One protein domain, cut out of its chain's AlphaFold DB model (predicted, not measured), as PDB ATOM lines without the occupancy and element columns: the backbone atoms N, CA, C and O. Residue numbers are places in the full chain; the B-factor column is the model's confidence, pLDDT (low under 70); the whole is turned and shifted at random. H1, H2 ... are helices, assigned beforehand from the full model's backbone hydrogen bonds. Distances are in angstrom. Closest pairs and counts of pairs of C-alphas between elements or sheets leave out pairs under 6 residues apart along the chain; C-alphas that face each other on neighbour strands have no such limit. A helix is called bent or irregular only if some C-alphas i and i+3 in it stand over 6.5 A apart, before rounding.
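AT A GLANCE: This is residues 18 to 114 of the 346 residues of the protein "N-acetyltransferase domain-containing protein" of Cutaneotrichosporon oleaginosum (UniProt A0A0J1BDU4). A long, thin helical rod folds back on itself: H1 and H2 run out end to end, and the bent helix H4 runs back beside them, its arm H4b side by side with H1 and its arm H4a crossing H2. The turn-back is made at one end by the stretch of residues 62 to 71 and the short helix H3, while H1 begins and H4b ends at the other. The printed part has 97 residues with four named helices, in the order H1, H2, H3, H4, and no named strand; the class is all helix. It is extended, with a radius of gyration of the C-alphas of 20.1 A, and the C-alphas span 65 by 22 by 20 A.

IN THESE COORDINATES: The longest helix, H4, is residues 80 to 113. By its hydrogen bonds it was assigned as one helix, but it is bent: C-alphas 96 and 99 are 6.8 A apart. Its arm H4a, residues 80 to 96, measures 24.9 A and starts with C-alpha 80 at (115.821, 50.801, 69.781). Its arm H4b, residues 99 to 113, measures 20.2 A and ends with C-alpha 113 at (119.732, 96.172, 82.948). H1, residues 18 to 42, measures 35.6 A from C-alpha 18 at (110.030, 98.842, 73.005). H2 is residues 45 to 61, 24.3 A, and H3 is residues 72 to 77.

HOW THE PARTS SIT: The lines of H4a and H4b stand at a steep tilt of 39 degrees. H2 touches H4a, opposite ways at a steep tilt of 47 degrees; their closest C-alphas, of Gly 55 and Pro 82, are 3.8 A apart. H1 touches H4b with residues 23 to 34 alone, opposite ways at a shallow tilt of 9 degrees, closest at the C-alphas of Tyr 30 and Leu 105, 6.1 A. H1 and H4a only just touch, with 3 pairs of C-alphas within 8 A, between residues 38 to 42 of H1 alone and residues 90 to 94 of H4a alone; the closest C-alphas, of Asn 38 and Asp 94, are 6.6 A apart. The helix packing is mostly crossed, but only just, with 1 of these 3 pairs at a shallow tilt. H1 and H2 are close but not clearly touching, 7.4 A between the C-alphas of Tyr 42 and Ile 48. H3 and H4a meet only through their link, and H2 and H3 are only just apart, closest at 8.5 A. Every O i to N i+4 pair is within hydrogen-bond range in H1 and H2, against 12 of 13 in H4a, 10 of 11 in H4b and 0 of 2 in H3, where 3 of 3 O i to N i+3 pairs are.

THE WHOLE: The C-alphas farthest apart, of Thr 70 and Lys 114, are 67.1 A apart. The printed part has no cut. The links H1 to H2 and H3 to H4 are tight, and H2 to H3 is short. The mean pLDDT of the printed part is 93.3, with residues 113 to 114 under 70.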
ATOM      1  N   ASP A  18     109.536  99.974  73.798       94.88
ATOM      2  CA  ASP A  18     110.030  98.842  73.005       94.88
ATOM      3  C   ASP A  18     111.068  98.016  73.753       94.88
ATOM      4  O   ASP A  18     111.420  96.923  73.309       94.88
ATOM      5  N   ARG A  19     111.567  98.523  74.886       92.38
ATOM      6  CA  ARG A  19     112.689  97.944  75.621       92.38
ATOM      7  C   ARG A  19     112.530  96.445  75.852       92.38
ATOM      8  O   ARG A  19     113.427  95.686  75.508       92.38
ATOM      9  N   ALA A  20     111.387  96.006  76.374       93.38
ATOM     10  CA  ALA A  20     111.153  94.588  76.645       93.38
ATOM     11  C   ALA A  20     111.181  93.733  75.363       93.38
ATOM     12  O   ALA A  20     111.737  92.636  75.359       93.38
ATOM     13  N   ALA A  21     110.622  94.245  74.261       95.44
ATOM     14  CA  ALA A  21     110.608  93.550  72.977       95.44
ATOM     15  C   ALA A  21     112.009  93.487  72.350       95.44
ATOM     16  O   ALA A  21     112.423  92.435  71.867       95.44
ATOM     17  N   VAL A  22     112.773  94.581  72.409       94.88
ATOM     18  CA  VAL A  22     114.179  94.627  71.981       94.88
ATOM     19  C   VAL A  22     115.031  93.671  72.811       94.88
ATOM     20  O   VAL A  22     115.830  92.915  72.249       94.88
ATOM     21  N   GLU A  23     114.825  93.653  74.130       93.50
ATOM     22  CA  GLU A  23     115.546  92.763  75.033       93.50
ATOM     23  C   GLU A  23     115.285  91.292  74.689       93.50
ATOM     24  O   GLU A  23     116.214  90.485  74.551       93.50
ATOM     25  N   GLN A  24     114.014  90.960  74.460       95.06
ATOM     26  CA  GLN A  24     113.594  89.642  74.009       95.06
ATOM     27  C   GLN A  24     114.186  89.285  72.640       95.06
ATOM     28  O   GLN A  24     114.651  88.160  72.469       95.06
ATOM     29  N   LEU A  25     114.206  90.209  71.674       96.19
ATOM     30  CA  LEU A  25     114.723  89.948  70.328       96.19
ATOM     31  C   LEU A  25     116.215  89.642  70.332       96.19
ATOM     32  O   LEU A  25     116.643  88.678  69.700       96.19
ATOM     33  N   VAL A  26     117.033  90.409  71.043       94.56
ATOM     34  CA  VAL A  26     118.464  90.082  71.134       94.56
ATOM     35  C   VAL A  26     118.673  88.795  71.913       94.56
ATOM     36  O   VAL A  26     119.493  87.972  71.505       94.56
ATOM     37  N   GLY A  27     117.898  88.575  72.980       95.25
ATOM     38  CA  GLY A  27     117.947  87.324  73.723       95.25
ATOM     39  C   GLY A  27     117.641  86.115  72.844       95.25
ATOM     40  O   GLY A  27     118.375  85.126  72.850       95.25
ATOM     41  N   GLN A  28     116.610  86.234  72.010       96.06
ATOM     42  CA  GLN A  28     116.250  85.249  71.003       96.06
ATOM     43  C   GLN A  28     117.385  85.024  69.997       96.06
ATOM     44  O   GLN A  28     117.648  83.874  69.667       96.06
ATOM     45  N   GLY A  29     118.096  86.070  69.560       95.56
ATOM     46  CA  GLY A  29     119.247  85.937  68.658       95.56
ATOM     47  C   GLY A  29     120.320  84.985  69.202       95.56
ATOM     48  O   GLY A  29     120.718  84.042  68.522       95.56
ATOM     49  N   TYR A  30     120.710  85.141  70.470       95.94
ATOM     50  CA  TYR A  30     121.678  84.238  71.110       95.94
ATOM     51  C   TYR A  30     121.160  82.802  71.281       95.94
ATOM     52  O   TYR A  30     121.930  81.846  71.172       95.94
ATOM     53  N   LEU A  31     119.867  82.633  71.573       96.38
ATOM     54  CA  LEU A  31     119.258  81.307  71.715       96.38
ATOM     55  C   LEU A  31     119.093  80.597  70.366       96.38
ATOM     56  O   LEU A  31     119.223  79.375  70.292       96.38
ATOM     57  N   GLU A  32     118.841  81.346  69.297       96.25
ATOM     58  CA  GLU A  32     118.838  80.812  67.940       96.25
ATOM     59  C   GLU A  32     120.235  80.362  67.510       96.25
ATOM     60  O   GLU A  32     120.368  79.269  66.959       96.25
ATOM     61  N   ASP A  33     121.276  81.133  67.831       96.38
ATOM     62  CA  ASP A  33     122.664  80.740  67.578       96.38
ATOM     63  C   ASP A  33     123.016  79.427  68.299       96.38
ATOM     64  O   ASP A  33     123.590  78.524  67.683       96.38
ATOM     65  N   LEU A  34     122.585  79.256  69.558       96.81
ATOM     66  CA  LEU A  34     122.701  77.987  70.293       96.81
ATOM     67  C   LEU A  34     121.957  76.844  69.578       96.81
ATOM     68  O   LEU A  34     122.501  75.752  69.404       96.81
ATOM     69  N   ALA A  35     120.725  77.079  69.119       96.81
ATOM     70  CA  ALA A  35     119.951  76.066  68.404       96.81
ATOM     71  C   ALA A  35     120.616  75.657  67.075       96.81
ATOM     72  O   ALA A  35     120.611  74.477  66.704       96.81
ATOM     73  N   ILE A  36     121.222  76.607  66.359       96.62
ATOM     74  CA  ILE A  36     121.948  76.346  65.112       96.62
ATOM     75  C   ILE A  36     123.268  75.618  65.389       96.62
ATOM     76  O   ILE A  36     123.597  74.682  64.656       96.62
ATOM     77  N   ALA A  37     123.992  75.986  66.447       96.75
ATOM     78  CA  ALA A  37     125.191  75.288  66.906       96.75
ATOM     79  C   ALA A  37     124.896  73.814  67.234       96.75
ATOM     80  O   ALA A  37     125.548  72.911  66.695       96.75
ATOM     81  N   ASN A  38     123.833  73.564  68.003       96.69
ATOM     82  CA  ASN A  38     123.319  72.229  68.298       96.69
ATOM     83  C   ASN A  38     122.973  71.478  67.004       96.69
ATOM     84  O   ASN A  38     123.468  70.378  66.766       96.69
ATOM     85  N   LYS A  39     122.207  72.096  66.094       96.69
ATOM     86  CA  LYS A  39     121.833  71.495  64.802       96.69
ATOM     87  C   LYS A  39     123.045  71.139  63.935       96.69
ATOM     88  O   LYS A  39     123.029  70.094  63.284       96.69
ATOM     89  N   LYS A  40     124.076  71.991  63.892       96.19
ATOM     90  CA  LYS A  40     125.333  71.709  63.179       96.19
ATOM     91  C   LYS A  40     126.041  70.507  63.800       96.19
ATOM     92  O   LYS A  40     126.484  69.628  63.067       96.19
ATOM     93  N   PHE A  41     126.092  70.437  65.128       95.56
ATOM     94  CA  PHE A  41     126.719  69.329  65.843       95.56
ATOM     95  C   PHE A  41     125.959  68.006  65.647       95.56
ATOM     96  O   PHE A  41     126.572  66.988  65.333       95.56
ATOM     97  N   TYR A  42     124.623  68.029  65.705       96.12
ATOM     98  CA  TYR A  42     123.758  66.861  65.469       96.12
ATOM     99  C   TYR A  42     123.881  66.283  64.058       96.12
ATOM    100  O   TYR A  42     123.616  65.106  63.842       96.12
ATOM    101  N   ARG A  43     124.298  67.107  63.093       96.62
ATOM    102  CA  ARG A  43     124.554  66.692  61.710       96.62
ATOM    103  C   ARG A  43     125.981  66.198  61.474       96.62
ATOM    104  O   ARG A  43     126.304  65.848  60.343       96.62
ATOM    105  N   SER A  44     126.832  66.164  62.501       96.81
ATOM    106  CA  SER A  44     128.176  65.608  62.375       96.81
ATOM    107  C   SER A  44     128.098  64.102  62.085       96.81
ATOM    108  O   SER A  44     127.513  63.363  62.883       96.81
ATOM    109  N   PRO A  45     128.705  63.606  60.990       97.31
ATOM    110  CA  PRO A  45     128.662  62.183  60.652       97.31
ATOM    111  C   PRO A  45     129.329  61.321  61.727       97.31
ATOM    112  O   PRO A  45     128.885  60.204  61.970       97.31
ATOM    113  N   MET A  46     130.340  61.854  62.420       97.75
ATOM    114  CA  MET A  46     131.029  61.148  63.505       97.75
ATOM    115  C   MET A  46     130.126  60.936  64.717       97.75
ATOM    116  O   MET A  46     130.172  59.874  65.334       97.75
ATOM    117  N   LEU A  47     129.270  61.914  65.027       97.00
ATOM    118  CA  LEU A  47     128.287  61.778  66.097       97.00
ATOM    119  C   LEU A  47     127.212  60.750  65.732       97.00
ATOM    120  O   LEU A  47     126.873  59.890  66.534       97.00
ATOM    121  N   ILE A  48     126.676  60.820  64.511       97.94
ATOM    122  CA  ILE A  48     125.663  59.861  64.051       97.94
ATOM    123  C   ILE A  48     126.242  58.439  64.061       97.94
ATOM    124  O   ILE A  48     125.604  57.514  64.561       97.94
ATOM    125  N   LEU A  49     127.473  58.269  63.571       98.19
ATOM    126  CA  LEU A  49     128.169  56.986  63.564       98.19
ATOM    127  C   LEU A  49     128.391  56.446  64.985       98.19
ATOM    128  O   LEU A  49     128.136  55.267  65.221       98.19
ATOM    129  N   SER A  50     128.815  57.286  65.935       98.12
ATOM    130  CA  SER A  50     129.025  56.849  67.321       98.12
ATOM    131  C   SER A  50     127.721  56.421  67.996       98.12
ATOM    132  O   SER A  50     127.701  55.388  68.665       98.12
ATOM    133  N   ILE A  51     126.620  57.142  67.757       98.31
ATOM    134  CA  ILE A  51     125.285  56.784  68.258       98.31
ATOM    135  C   ILE A  51     124.837  55.432  67.693       98.31
ATOM    136  O   ILE A  51     124.328  54.594  68.438       98.31
ATOM    137  N   ILE A  52     125.054  55.192  66.397       98.25
ATOM    138  CA  ILE A  52     124.696  53.926  65.745       98.25
ATOM    139  C   ILE A  52     125.534  52.769  66.303       98.25
ATOM    140  O   ILE A  52     124.968  51.753  66.702       98.25
ATOM    141  N   ILE A  53     126.862  52.920  66.366       98.38
ATOM    142  CA  ILE A  53     127.772  51.878  66.867       98.38
ATOM    143  C   ILE A  53     127.440  51.531  68.320       98.38
ATOM    144  O   ILE A  53     127.253  50.358  68.649       98.38
ATOM    145  N   LEU A  54     127.328  52.541  69.186       98.25
ATOM    146  CA  LEU A  54     127.025  52.326  70.598       98.25
ATOM    147  C   LEU A  54     125.614  51.754  70.782       98.25
ATOM    148  O   LEU A  54     125.411  50.854  71.593       98.25
ATOM    149  N   GLY A  55     124.650  52.216  69.985       97.88
ATOM    150  CA  GLY A  55     123.289  51.698  69.984       97.88
ATOM    151  C   GLY A  55     123.217  50.219  69.602       97.88
ATOM    152  O   GLY A  55     122.534  49.442  70.268       97.88
ATOM    153  N   PHE A  56     123.959  49.795  68.576       97.25
ATOM    154  CA  PHE A  56     124.048  48.379  68.212       97.25
ATOM    155  C   PHE A  56     124.737  47.540  69.287       97.25
ATOM    156  O   PHE A  56     124.281  46.429  69.562       97.25
ATOM    157  N   ALA A  57     125.775  48.070  69.940       97.31
ATOM    158  CA  ALA A  57     126.402  47.403  71.077       97.31
ATOM    159  C   ALA A  57     125.397  47.186  72.226       97.31
ATOM    160  O   ALA A  57     125.308  46.080  72.756       97.31
ATOM    161  N   ILE A  58     124.571  48.190  72.547       97.12
ATOM    162  CA  ILE A  58     123.498  48.063  73.548       97.12
ATOM    163  C   ILE A  58     122.468  47.008  73.127       97.12
ATOM    164  O   ILE A  58     122.126  46.143  73.930       97.12
ATOM    165  N   ASN A  59     122.018  47.015  71.869       95.88
ATOM    166  CA  ASN A  59     121.090  45.998  71.355       95.88
ATOM    167  C   ASN A  59     121.651  44.572  71.464       95.88
ATOM    168  O   ASN A  59     120.898  43.623  71.709       95.88
ATOM    169  N   HIS A  60     122.959  44.413  71.251       95.88
ATOM    170  CA  HIS A  60     123.639  43.132  71.390       95.88
ATOM    171  C   HIS A  60     123.667  42.682  72.856       95.88
ATOM    172  O   HIS A  60     123.200  41.587  73.159       95.88
ATOM    173  N   VAL A  61     124.117  43.555  73.762       96.75
ATOM    174  CA  VAL A  61     124.222  43.269  75.204       96.75
ATOM    175  C   VAL A  61     122.855  42.989  75.836       96.75
ATOM    176  O   VAL A  61     122.728  42.079  76.647       96.75
ATOM    177  N   MET A  62     121.821  43.737  75.452       96.19
ATOM    178  CA  MET A  62     120.468  43.589  76.000       96.19
ATOM    179  C   MET A  62     119.653  42.463  75.342       96.19
ATOM    180  O   MET A  62     118.506  42.249  75.723       96.19
ATOM    181  N   GLY A  63     120.191  41.766  74.333       94.44
ATOM    182  CA  GLY A  63     119.469  40.692  73.641       94.44
ATOM    183  C   GLY A  63     118.226  41.158  72.869       94.44
ATOM    184  O   GLY A  63     117.345  40.351  72.576       94.44
ATOM    185  N   ILE A  64     118.143  42.446  72.505       90.81
ATOM    186  CA  ILE A  64     116.975  43.047  71.824       90.81
ATOM    187  C   ILE A  64     116.772  42.452  70.414       90.81
ATOM    188  O   ILE A  64     115.671  42.461  69.877       90.81
ATOM    189  N   HIS A  65     117.819  41.861  69.839       81.50
ATOM    190  CA  HIS A  65     117.840  41.250  68.508       81.50
ATOM    191  C   HIS A  65     117.287  39.811  68.448       81.50
ATOM    192  O   HIS A  65     117.380  39.168  67.406       81.50
ATOM    193  N   THR A  66     116.769  39.269  69.554       76.75
ATOM    194  CA  THR A  66     116.383  37.848  69.649       76.75
ATOM    195  C   THR A  66     115.004  37.524  69.069       76.75
ATOM    196  O   THR A  66     114.674  36.349  68.914       76.75
ATOM    197  N   VAL A  67     114.194  38.526  68.714       76.81
ATOM    198  CA  VAL A  67     112.870  38.285  68.127       76.81
ATOM    199  C   VAL A  67     113.021  38.013  66.624       76.81
ATOM    200  O   VAL A  67     113.607  38.828  65.911       76.81
ATOM    201  N   PRO A  68     112.505  36.885  66.106       80.75
ATOM    202  CA  PRO A  68     112.611  36.563  64.689       80.75
ATOM    203  C   PRO A  68     111.922  37.632  63.826       80.75
ATOM    204  O   PRO A  68     110.823  38.091  64.138       80.75
ATOM    205  N   ILE A  69     112.568  38.007  62.714       84.56
ATOM    206  CA  ILE A  69     112.121  39.045  61.766       84.56
ATOM    207  C   ILE A  69     110.981  38.499  60.890       84.56
ATOM    208  O   ILE A  69     111.093  38.371  59.675       84.56
ATOM    209  N   THR A  70     109.876  38.101  61.511       89.19
ATOM    210  CA  THR A  70     108.677  37.634  60.799       89.19
ATOM    211  C   THR A  70     107.707  38.775  60.506       89.19
ATOM    212  O   THR A  70     106.824  38.628  59.667       89.19
ATOM    213  N   SER A  71     107.880  39.932  61.155       88.25
ATOM    214  CA  SER A  71     107.036  41.118  60.990       88.25
ATOM    215  C   SER A  71     107.851  42.340  60.566       88.25
ATOM    216  O   SER A  71     109.021  42.478  60.922       88.25
ATOM    217  N   THR A  72     107.220  43.274  59.846       87.44
ATOM    218  CA  THR A  72     107.812  44.581  59.497       87.44
ATOM    219  C   THR A  72     108.244  45.372  60.734       87.44
ATOM    220  O   THR A  72     109.220  46.117  60.685       87.44
ATOM    221  N   LEU A  73     107.572  45.152  61.868       85.31
ATOM    222  CA  LEU A  73     107.918  45.734  63.162       85.31
ATOM    223  C   LEU A  73     109.262  45.217  63.709       85.31
ATOM    224  O   LEU A  73     109.936  45.938  64.441       85.31
ATOM    225  N   GLY A  74     109.694  44.013  63.310       87.62
ATOM    226  CA  GLY A  74     111.002  43.459  63.669       87.62
ATOM    227  C   GLY A  74     112.169  44.338  63.206       87.62
ATOM    228  O   GLY A  74     113.150  44.485  63.925       87.62
ATOM    229  N   TYR A  75     112.037  45.032  62.068       88.94
ATOM    230  CA  TYR A  75     113.071  45.966  61.602       88.94
ATOM    231  C   TYR A  75     113.234  47.186  62.517       88.94
ATOM    232  O   TYR A  75     114.346  47.688  62.675       88.94
ATOM    233  N   ALA A  76     112.159  47.643  63.166       91.69
ATOM    234  CA  ALA A  76     112.219  48.780  64.084       91.69
ATOM    235  C   ALA A  76     113.019  48.464  65.362       91.69
ATOM    236  O   ALA A  76     113.532  49.381  66.002       91.69
ATOM    237  N   GLN A  77     113.180  47.182  65.716       92.06
ATOM    238  CA  GLN A  77     113.941  46.771  66.899       92.06
ATOM    239  C   GLN A  77     115.423  47.151  66.802       92.06
ATOM    240  O   GLN A  77     116.026  47.531  67.805       92.06
ATOM    241  N   TYR A  78     115.996  47.159  65.594       93.38
ATOM    242  CA  TYR A  78     117.374  47.610  65.380       93.38
ATOM    243  C   TYR A  78     117.576  49.094  65.705       93.38
ATOM    244  O   TYR A  78     118.684  49.491  66.063       93.38
ATOM    245  N   CYS A  79     116.515  49.901  65.662       95.56
ATOM    246  CA  CYS A  79     116.566  51.319  66.008       95.56
ATOM    247  C   CYS A  79     116.463  51.581  67.519       95.56
ATOM    248  O   CYS A  79     116.792  52.685  67.946       95.56
ATOM    249  N   ILE A  80     116.049  50.602  68.338       95.81
ATOM    250  CA  ILE A  80     115.821  50.801  69.781       95.81
ATOM    251  C   ILE A  80     117.106  51.254  70.485       95.81
ATOM    252  O   ILE A  80     117.120  52.317  71.099       95.81
ATOM    253  N   GLY A  81     118.195  50.495  70.357       96.81
ATOM    254  CA  GLY A  81     119.495  50.838  70.936       96.81
ATOM    255  C   GLY A  81     120.003  52.221  70.514       96.81
ATOM    256  O   GLY A  81     120.273  53.043  71.390       96.81
ATOM    257  N   PRO A  82     120.081  52.541  69.207       97.69
ATOM    258  CA  PRO A  82     120.421  53.888  68.753       97.69
ATOM    259  C   PRO A  82     119.529  54.987  69.346       97.69
ATOM    260  O   PRO A  82     120.050  56.021  69.747       97.69
ATOM    261  N   CYS A  83     118.216  54.772  69.482       97.38
ATOM    262  CA  CYS A  83     117.315  55.733  70.132       97.38
ATOM    263  C   CYS A  83     117.622  55.926  71.629       97.38
ATOM    264  O   CYS A  83     117.581  57.059  72.111       97.38
ATOM    265  N   ILE A  84     117.965  54.849  72.349       97.62
ATOM    266  CA  ILE A  84     118.375  54.901  73.764       97.62
ATOM    267  C   ILE A  84     119.656  55.725  73.929       97.62
ATOM    268  O   ILE A  84     119.764  56.489  74.882       97.62
ATOM    269  N   VAL A  85     120.608  55.608  72.998       98.31
ATOM    270  CA  VAL A  85     121.849  56.401  73.011       98.31
ATOM    271  C   VAL A  85     121.604  57.844  72.569       98.31
ATOM    272  O   VAL A  85     122.198  58.770  73.120       98.31
ATOM    273  N   LEU A  86     120.735  58.053  71.580       97.62
ATOM    274  CA  LEU A  86     120.490  59.351  70.961       97.62
ATOM    275  C   LEU A  86     120.051  60.399  71.990       97.62
ATOM    276  O   LEU A  86     120.697  61.435  72.101       97.62
ATOM    277  N   LEU A  87     118.991  60.142  72.759       96.50
ATOM    278  CA  LEU A  87     118.420  61.130  73.684       96.50
ATOM    279  C   LEU A  87     119.412  61.664  74.741       96.50
ATOM    280  O   LEU A  87     119.572  62.885  74.811       96.50
ATOM    281  N   PRO A  88     120.110  60.825  75.536       97.81
ATOM    282  CA  PRO A  88     121.095  61.316  76.497       97.81
ATOM    283  C   PRO A  88     122.277  62.001  75.805       97.81
ATOM    284  O   PRO A  88     122.810  62.968  76.341       97.81
ATOM    285  N   THR A  89     122.651  61.564  74.597       97.56
ATOM    286  CA  THR A  89     123.711  62.216  73.818       97.56
ATOM    287  C   THR A  89     123.306  63.630  73.399       97.56
ATOM    288  O   THR A  89     124.071  64.569  73.608       97.56
ATOM    289  N   LEU A  90     122.092  63.816  72.863       96.75
ATOM    290  CA  LEU A  90     121.563  65.139  72.507       96.75
ATOM    291  C   LEU A  90     121.466  66.050  73.739       96.75
ATOM    292  O   LEU A  90     121.887  67.203  73.680       96.75
ATOM    293  N   ALA A  91     120.976  65.522  74.866       97.25
ATOM    294  CA  ALA A  91     120.898  66.264  76.123       97.25
ATOM    295  C   ALA A  91     122.285  66.679  76.646       97.25
ATOM    296  O   ALA A  91     122.461  67.812  77.089       97.25
ATOM    297  N   ALA A  92     123.281  65.792  76.556       97.50
ATOM    298  CA  ALA A  92     124.654  66.091  76.950       97.50
ATOM    299  C   ALA A  92     125.278  67.185  76.069       97.50
ATOM    300  O   ALA A  92     125.941  68.081  76.582       97.50
ATOM    301  N   ILE A  93     125.043  67.146  74.755       96.81
ATOM    302  CA  ILE A  93     125.536  68.173  73.827       96.81
ATOM    303  C   ILE A  93     124.915  69.534  74.145       96.81
ATOM    304  O   ILE A  93     125.655  70.510  74.268       96.81
ATOM    305  N   ASP A  94     123.593  69.594  74.325       96.88
ATOM    306  CA  ASP A  94     122.909  70.838  74.692       96.88
ATOM    307  C   ASP A  94     123.449  71.392  76.017       96.88
ATOM    308  O   ASP A  94     123.820  72.563  76.105       96.88
ATOM    309  N   TRP A  95     123.596  70.525  77.027       97.25
ATOM    310  CA  TRP A  95     124.152  70.889  78.328       97.25
ATOM    311  C   TRP A  95     125.570  71.460  78.231       97.25
ATOM    312  O   TRP A  95     125.881  72.439  78.908       97.25
ATOM    313  N   LEU A  96     126.426  70.882  77.385       96.62
ATOM    314  CA  LEU A  96     127.806  71.336  77.207       96.62
ATOM    315  C   LEU A  96     127.912  72.631  76.390       96.62
ATOM    316  O   LEU A  96     128.795  73.442  76.659       96.62
ATOM    317  N   GLN A  97     127.039  72.851  75.402       96.19
ATOM    318  CA  GLN A  97     127.065  74.072  74.590       96.19
ATOM    319  C   GLN A  97     126.464  75.276  75.324       96.19
ATOM    320  O   GLN A  97     126.959  76.398  75.196       96.19
ATOM    321  N   LYS A  98     125.413  75.054  76.118       96.06
ATOM    322  CA  LYS A  98     124.607  76.108  76.745       96.06
ATOM    323  C   LYS A  98     125.401  77.145  77.561       96.06
ATOM    324  O   LYS A  98     125.112  78.331  77.388       96.06
ATOM    325  N   PRO A  99     126.398  76.801  78.406       95.81
ATOM    326  CA  PRO A  99     127.106  77.781  79.232       95.81
ATOM    327  C   PRO A  99     127.759  78.919  78.440       95.81
ATOM    328  O   PRO A  99     127.654  80.077  78.847       95.81
ATOM    329  N   SER A 100     128.382  78.629  77.291       94.56
ATOM    330  CA  SER A 100     129.044  79.651  76.467       94.56
ATOM    331  C   SER A 100     128.046  80.674  75.920       94.56
ATOM    332  O   SER A 100     128.280  81.879  76.006       94.56
ATOM    333  N   PHE A 101     126.898  80.213  75.418       95.19
ATOM    334  CA  PHE A 101     125.854  81.093  74.889       95.19
ATOM    335  C   PHE A 101     125.130  81.860  75.997       95.19
ATOM    336  O   PHE A 101     124.876  83.052  75.846       95.19
ATOM    337  N   ILE A 102     124.853  81.219  77.140       94.69
ATOM    338  CA  ILE A 102     124.220  81.883  78.288       94.69
ATOM    339  C   ILE A 102     125.121  82.976  78.865       94.69
ATOM    340  O   ILE A 102     124.610  84.017  79.267       94.69
ATOM    341  N   THR A 103     126.443  82.793  78.887       92.50
ATOM    342  CA  THR A 103     127.372  83.851  79.315       92.50
ATOM    343  C   THR A 103     127.320  85.055  78.375       92.50
ATOM    344  O   THR A 103     127.204  86.181  78.857       92.50
ATOM    345  N   LYS A 104     127.307  84.841  77.052       91.44
ATOM    346  CA  LYS A 104     127.176  85.931  76.065       91.44
ATOM    347  C   LYS A 104     125.820  86.632  76.150       91.44
ATOM    348  O   LYS A 104     125.770  87.859  76.187       91.44
ATOM    349  N   LEU A 105     124.741  85.862  76.287       93.38
ATOM    350  CA  LEU A 105     123.395  86.379  76.529       93.38
ATOM    351  C   LEU A 105     123.348  87.236  77.801       93.38
ATOM    352  O   LEU A 105     122.855  88.359  77.775       93.38
ATOM    353  N   LYS A 106     123.893  86.729  78.913       91.25
ATOM    354  CA  LYS A 106     123.967  87.469  80.177       91.25
ATOM    355  C   LYS A 106     124.806  88.729  80.040       91.25
ATOM    356  O   LYS A 106     124.413  89.737  80.603       91.25
ATOM    357  N   ALA A 107     125.921  88.697  79.313       87.75
ATOM    358  CA  ALA A 107     126.748  89.879  79.086       87.75
ATOM    359  C   ALA A 107     125.996  90.952  78.280       87.75
ATOM    360  O   ALA A 107     126.011  92.118  78.670       87.75
ATOM    361  N   ALA A 108     125.284  90.553  77.221       87.88
ATOM    362  CA  ALA A 108     124.453  91.456  76.428       87.88
ATOM    363  C   ALA A 108     123.310  92.061  77.265       87.88
ATOM    364  O   ALA A 108     123.170  93.279  77.336       87.88
ATOM    365  N   VAL A 109     122.558  91.225  77.993       87.12
ATOM    366  CA  VAL A 109     121.420  91.665  78.822       87.12
ATOM    367  C   VAL A 109     121.863  92.456  80.057       87.12
ATOM    368  O   VAL A 109     121.212  93.422  80.450       87.12
ATOM    369  N   ALA A 110     122.987  92.097  80.684       83.81
ATOM    370  CA  ALA A 110     123.533  92.844  81.816       83.81
ATOM    371  C   ALA A 110     123.973  94.255  81.413       83.81
ATOM    372  O   ALA A 110     123.909  95.162  82.246       83.81
ATOM    373  N   GLY A 111     124.373  94.448  80.151       74.81
ATOM    374  CA  GLY A 111     124.601  95.778  79.595       74.81
ATOM    375  C   GLY A 111     123.353  96.650  79.594       74.81
ATOM    376  O   GLY A 111     123.442  97.850  79.829       74.81
ATOM    377  N   TRP A 112     122.181  96.043  79.441       77.31
ATOM    378  CA  TRP A 112     120.908  96.752  79.346       77.31
ATOM    379  C   TRP A 112     120.238  97.008  80.691       77.31
ATOM    380  O   TRP A 112     119.681  98.082  80.920       77.31
ATOM    381  N   ASN A 113     120.350  96.061  81.625       65.69
ATOM    382  CA  ASN A 113     119.732  96.172  82.948       65.69
ATOM    383  C   ASN A 113     120.260  97.338  83.795       65.69
ATOM    384  O   ASN A 113     119.589  97.741  84.743       65.69
ATOM    385  N   LYS A 114     121.408  97.935  83.452       65.44
ATOM    386  CA  LYS A 114     121.942  99.113  84.162       65.44
ATOM    387  C   LYS A 114     121.269 100.438  83.805       65.44
ATOM    388  O   LYS A 114     121.759 101.487  84.205       65.44
TER     389      LYS A 114